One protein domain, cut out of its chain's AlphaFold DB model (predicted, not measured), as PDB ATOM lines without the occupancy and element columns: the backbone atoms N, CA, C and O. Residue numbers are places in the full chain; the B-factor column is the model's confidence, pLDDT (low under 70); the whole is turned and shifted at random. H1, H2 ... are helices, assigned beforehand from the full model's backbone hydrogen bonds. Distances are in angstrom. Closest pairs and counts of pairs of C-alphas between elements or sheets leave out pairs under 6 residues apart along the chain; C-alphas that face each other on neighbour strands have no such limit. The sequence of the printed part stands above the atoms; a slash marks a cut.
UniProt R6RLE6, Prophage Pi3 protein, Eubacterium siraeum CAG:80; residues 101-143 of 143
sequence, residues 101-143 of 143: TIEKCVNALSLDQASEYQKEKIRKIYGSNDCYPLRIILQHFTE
ATOM      1  N   THR A 101     -29.427 -30.008  33.400       57.69
ATOM      2  CA  THR A 101     -29.354 -30.319  31.961       57.69
ATOM      3  C   THR A 101     -30.730 -30.512  31.325       57.69
ATOM      4  O   THR A 101     -30.855 -30.507  30.104       57.69
ATOM      5  N   ILE A 102     -31.760 -30.693  32.153       67.62
ATOM      6  CA  ILE A 102     -33.150 -30.854  31.750       67.62
ATOM      7  C   ILE A 102     -33.900 -29.587  32.145       67.62
ATOM      8  O   ILE A 102     -34.202 -29.371  33.320       67.62
ATOM      9  N   GLU A 103     -34.244 -28.783  31.148       74.12
ATOM     10  CA  GLU A 103     -35.210 -27.706  31.296       74.12
ATOM     11  C   GLU A 103     -36.620 -28.277  31.103       74.12
ATOM     12  O   GLU A 103     -36.881 -29.023  30.157       74.12
ATOM     13  N   LYS A 104     -37.527 -27.983  32.036       70.75
ATOM     14  CA  LYS A 104     -38.934 -28.382  31.939       70.75
ATOM     15  C   LYS A 104     -39.793 -27.134  31.888       70.75
ATOM     16  O   LYS A 104     -39.717 -26.312  32.797       70.75
ATOM     17  N   CYS A 105     -40.647 -27.033  30.873       62.59
ATOM     18  CA  CYS A 105     -41.762 -26.099  30.911       62.59
ATOM     19  C   CYS A 105     -42.736 -26.552  31.997       62.59
ATOM     20  O   CYS A 105     -43.067 -27.735  32.104       62.59
ATOM     21  N   VAL A 106     -43.160 -25.604  32.824       70.75
ATOM     22  CA  VAL A 106     -44.055 -25.859  33.947       70.75
ATOM     23  C   VAL A 106     -45.319 -25.052  33.715       70.75
ATOM     24  O   VAL A 106     -45.254 -23.850  33.469       70.75
ATOM     25  N   ASN A 107     -46.473 -25.711  33.778       69.12
ATOM     26  CA  ASN A 107     -47.755 -25.052  33.517       69.12
ATOM     27  C   ASN A 107     -48.339 -24.396  34.783       69.12
ATOM     28  O   ASN A 107     -49.336 -23.684  34.709       69.12
ATOM     29  N   ALA A 108     -47.718 -24.632  35.942       72.06
ATOM     30  CA  ALA A 108     -48.099 -24.070  37.230       72.06
ATOM     31  C   ALA A 108     -46.895 -24.009  38.187       72.06
ATOM     32  O   ALA A 108     -46.086 -24.936  38.248       72.06
ATOM     33  N   LEU A 109     -46.808 -22.926  38.959       75.19
ATOM     34  CA  LEU A 109     -45.886 -22.715  40.080       75.19
ATOM     35  C   LEU A 109     -46.578 -22.928  41.437       75.19
ATOM     36  O   LEU A 109     -45.903 -23.154  42.439       75.19
ATOM     37  N   SER A 110     -47.913 -22.884  41.466       76.38
ATOM     38  CA  SER A 110     -48.739 -23.201  42.633       76.38
ATOM     39  C   SER A 110     -49.936 -24.073  42.248       76.38
ATOM     40  O   SER A 110     -50.359 -24.113  41.092       76.38
ATOM     41  N   LEU A 111     -50.533 -24.752  43.231       75.31
ATOM     42  CA  LEU A 111     -51.787 -25.479  43.016       75.31
ATOM     43  C   LEU A 111     -52.944 -24.566  42.622       75.31
ATOM     44  O   LEU A 111     -53.867 -25.045  41.980       75.31
ATOM     45  N   ASP A 112     -52.908 -23.277  42.948       81.25
ATOM     46  CA  ASP A 112     -53.974 -22.344  42.565       81.25
ATOM     47  C   ASP A 112     -54.076 -22.180  41.048       81.25
ATOM     48  O   ASP A 112     -55.156 -21.929  40.523       81.25
ATOM     49  N   GLN A 113     -52.962 -22.395  40.345       80.25
ATOM     50  CA  GLN A 113     -52.883 -22.376  38.885       80.25
ATOM     51  C   GLN A 113     -53.299 -23.719  38.254       80.25
ATOM     52  O   GLN A 113     -53.289 -23.863  37.034       80.25
ATOM     53  N   ALA A 114     -53.667 -24.708  39.070       78.06
ATOM     54  CA  ALA A 114     -54.098 -26.028  38.637       78.06
ATOM     55  C   ALA A 114     -55.601 -26.114  38.394       78.06
ATOM     56  O   ALA A 114     -56.401 -25.485  39.089       78.06
ATOM     57  N   SER A 115     -55.996 -27.011  37.492       81.44
ATOM     58  CA  SER A 115     -57.392 -27.440  37.402       81.44
ATOM     59  C   SER A 115     -57.826 -28.180  38.676       81.44
ATOM     60  O   SER A 115     -57.025 -28.862  39.319       81.44
ATOM     61  N   GLU A 116     -59.116 -28.119  39.019       83.94
ATOM     62  CA  GLU A 116     -59.662 -28.857  40.171       83.94
ATOM     63  C   GLU A 116     -59.397 -30.369  40.085       83.94
ATOM     64  O   GLU A 116     -59.102 -31.007  41.092       83.94
ATOM     65  N   TYR A 117     -59.390 -30.936  38.874       82.75
ATOM     66  CA  TYR A 117     -59.027 -32.337  38.656       82.75
ATOM     67  C   TYR A 117     -57.587 -32.655  39.101       82.75
ATOM     68  O   TYR A 117     -57.345 -33.670  39.760       82.75
ATOM     69  N   GLN A 118     -56.620 -31.786  38.784       79.81
ATOM     70  CA  GLN A 118     -55.227 -31.946  39.217       79.81
ATOM     71  C   GLN A 118     -55.082 -31.770  40.731       79.81
ATOM     72  O   GLN A 118     -54.376 -32.558  41.366       79.81
ATOM     73  N   LYS A 119     -55.781 -30.788  41.319       84.31
ATOM     74  CA  LYS A 119     -55.796 -30.570  42.775       84.31
ATOM     75  C   LYS A 119     -56.305 -31.805  43.509       84.31
ATOM     76  O   LYS A 119     -55.658 -32.263  44.449       84.31
ATOM     77  N   GLU A 120     -57.416 -32.377  43.053       83.94
ATOM     78  CA  GLU A 120     -58.023 -33.554  43.674       83.94
ATOM     79  C   GLU A 120     -57.116 -34.785  43.572       83.94
ATOM     80  O   GLU A 120     -56.909 -35.505  44.551       83.94
ATOM     81  N   LYS A 121     -56.485 -34.988  42.409       83.12
ATOM     82  CA  LYS A 121     -55.514 -36.070  42.213       83.12
ATOM     83  C   LYS A 121     -54.324 -35.949  43.172       83.12
ATOM     84  O   LYS A 121     -53.918 -36.952  43.755       83.12
ATOM     85  N   ILE A 122     -53.792 -34.741  43.361       82.31
ATOM     86  CA  ILE A 122     -52.668 -34.480  44.274       82.31
ATOM     87  C   ILE A 122     -53.079 -34.691  45.730       82.31
ATOM     88  O   ILE A 122     -52.386 -35.414  46.446       82.31
ATOM     89  N   ARG A 123     -54.227 -34.146  46.154       85.38
ATOM     90  CA  ARG A 123     -54.763 -34.325  47.517       85.38
ATOM     91  C   ARG A 123     -54.979 -35.796  47.856       85.38
ATOM     92  O   ARG A 123     -54.662 -36.226  48.962       85.38
ATOM     93  N   LYS A 124     -55.461 -36.591  46.897       84.00
ATOM     94  CA  LYS A 124     -55.681 -38.031  47.086       84.00
ATOM     95  C   LYS A 124     -54.382 -38.818  47.287       84.00
ATOM     96  O   LYS A 124     -54.397 -39.821  47.992       84.00
ATOM     97  N   ILE A 125     -53.280 -38.394  46.664       82.31
ATOM     98  CA  ILE A 125     -51.983 -39.089  46.738       82.31
ATOM     99  C   ILE A 125     -51.161 -38.617  47.945       82.31
ATOM    100  O   ILE A 125     -50.556 -39.437  48.629       82.31
ATOM    101  N   TYR A 126     -51.135 -37.309  48.207       80.69
ATOM    102  CA  TYR A 126     -50.210 -36.683  49.159       80.69
ATOM    103  C   TYR A 126     -50.894 -36.108  50.413       80.69
ATOM    104  O   TYR A 126     -50.209 -35.560  51.277       80.69
ATOM    105  N   GLY A 127     -52.219 -36.251  50.531       79.88
ATOM    106  CA  GLY A 127     -53.036 -35.672  51.602       79.88
ATOM    107  C   GLY A 127     -53.333 -34.190  51.375       79.88
ATOM    108  O   GLY A 127     -52.630 -33.540  50.612       79.88
ATOM    109  N   SER A 128     -54.365 -33.642  52.023       75.31
ATOM    110  CA  SER A 128     -54.696 -32.211  51.933       75.31
ATOM    111  C   SER A 128     -53.712 -31.362  52.737       75.31
ATOM    112  O   SER A 128     -53.837 -31.266  53.953       75.31
ATOM    113  N   ASN A 129     -52.767 -30.730  52.040       68.94
ATOM    114  CA  ASN A 129     -51.888 -29.694  52.583       68.94
ATOM    115  C   ASN A 129     -52.150 -28.336  51.915       68.94
ATOM    116  O   ASN A 129     -52.584 -28.283  50.763       68.94
ATOM    117  N   ASP A 130     -51.826 -27.248  52.615       62.41
ATOM    118  CA  ASP A 130     -51.945 -25.878  52.090       62.41
ATOM    119  C   ASP A 130     -50.794 -25.506  51.141       62.41
ATOM    120  O   ASP A 130     -50.906 -24.590  50.330       62.41
ATOM    121  N   CYS A 131     -49.675 -26.231  51.210       60.22
ATOM    122  CA  CYS A 131     -48.495 -25.993  50.390       60.22
ATOM    123  C   CYS A 131     -47.840 -27.321  50.010       60.22
ATOM    124  O   CYS A 131     -47.621 -28.183  50.864       60.22
ATOM    125  N   TYR A 132     -47.509 -27.483  48.729       72.44
ATOM    126  CA  TYR A 132     -46.810 -28.660  48.226       72.44
ATOM    127  C   TYR A 132     -45.493 -28.223  47.591       72.44
ATOM    128  O   TYR A 132     -45.469 -27.236  46.854       72.44
ATOM    129  N   PRO A 133     -44.398 -28.965  47.826       70.12
ATOM    130  CA  PRO A 133     -43.131 -28.727  47.155       70.12
ATOM    131  C   PRO A 133     -43.289 -28.660  45.634       70.12
ATOM    132  O   PRO A 133     -43.994 -29.489  45.054       70.12
ATOM    133  N   LEU A 134     -42.545 -27.755  44.987       65.31
ATOM    134  CA  LEU A 134     -42.568 -27.571  43.532       65.31
ATOM    135  C   LEU A 134     -42.417 -28.910  42.795       65.31
ATOM    136  O   LEU A 134     -43.186 -29.190  41.896       65.31
ATOM    137  N   ARG A 135     -41.542 -29.817  43.251       67.44
ATOM    138  CA  ARG A 135     -41.387 -31.169  42.672       67.44
ATOM    139  C   ARG A 135     -42.690 -31.984  42.553       67.44
ATOM    140  O   ARG A 135     -42.815 -32.752  41.608       67.44
ATOM    141  N   ILE A 136     -43.636 -31.832  43.486       69.81
ATOM    142  CA  ILE A 136     -44.936 -32.528  43.466       69.81
ATOM    143  C   ILE A 136     -45.851 -31.882  42.428       69.81
ATOM    144  O   ILE A 136     -46.502 -32.579  41.655       69.81
ATOM    145  N   ILE A 137     -45.846 -30.549  42.375       67.50
ATOM    146  CA  ILE A 137     -46.549 -29.782  41.348       67.50
ATOM    147  C   ILE A 137     -45.972 -30.152  39.973       67.50
ATOM    148  O   ILE A 137     -46.699 -30.506  39.067       67.50
ATOM    149  N   LEU A 138     -44.658 -30.240  39.802       67.94
ATOM    150  CA  LEU A 138     -44.065 -30.555  38.498       67.94
ATOM    151  C   LEU A 138     -44.347 -31.980  37.999       67.94
ATOM    152  O   LEU A 138     -44.425 -32.184  36.793       67.94
ATOM    153  N   GLN A 139     -44.539 -32.964  38.881       68.81
ATOM    154  CA  GLN A 139     -44.836 -34.350  38.480       68.81
ATOM    155  C   GLN A 139     -46.223 -34.544  37.848       68.81
ATOM    156  O   GLN A 139     -46.459 -35.558  37.195       68.81
ATOM    157  N   HIS A 140     -47.151 -33.606  38.046       67.12
ATOM    158  CA  HIS A 140     -48.544 -33.745  37.602       67.12
ATOM    159  C   HIS A 140     -48.966 -32.709  36.548       67.12
ATOM    160  O   HIS A 140     -50.141 -32.656  36.181       67.12
ATOM    161  N   PHE A 141     -48.023 -31.879  36.093       64.50
ATOM    162  CA  PHE A 141     -48.279 -30.706  35.250       64.50
ATOM    163  C   PHE A 141     -47.366 -30.630  34.021       64.50
ATOM    164  O   PHE A 141     -47.327 -29.603  33.349       64.50
ATOM    165  N   THR A 142     -46.643 -31.706  33.721       56.88
ATOM    166  CA  THR A 142     -45.993 -31.906  32.424       56.88
ATOM    167  C   THR A 142     -46.889 -32.816  31.587       56.88
ATOM    168  O   THR A 142     -47.200 -33.916  32.052       56.88
ATOM    169  N   GLU A 143     -47.338 -32.335  30.425       54.03
ATOM    170  CA  GLU A 143     -48.033 -33.146  29.408       54.03
ATOM    171  C   GLU A 143     -47.131 -34.253  28.852       54.03
ATOM    172  O   GLU A 143     -45.916 -33.997  28.677       54.03
TER     173      GLU A 143
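This is residues 101 to 143 of the 143 residues of the protein "Prophage Pi3 protein" of Eubacterium siraeum CAG:80 (UniProt R6RLE6). Little regular structure is seen here: a long loop stretch, residues 101 to 115, runs in from one far end and leads to the longer helix H1, and the chain then loops back to a short helix H2 near it. The first residues of that stretch make much of the length. The printed part has 43 residues, with two named helices in the order H1, H2 and no named strand; the class is all helix, with 17 residues in named elements. It is compact, with a radius of gyration of the C-alphas of 10.2 A, and elongated, spanning 32 by 17 by 15 A.

H1, residues 116 to 126, and H2, residues 134 to 139, are near each other, with 6 pairs of C-alphas within 10 A and the closest C-alphas 8.0 A apart. A short link of 7 residues joins them. In both helices every O i to N i+4 pair is within hydrogen-bond range.

H1 begins at C-alpha 116 (-59.662, -28.857, 40.171) and is 15.2 A long. H2 is 8.8 A long and ends at C-alpha 139 (-44.836, -34.350, 38.480).

The C-alphas of Thr 101 and Ser 128, the two farthest apart, are 32.3 A apart. The printed part has no cut. Mean pLDDT of the printed part is 73.1, and 17 residues are under 70, among them 134 to 143.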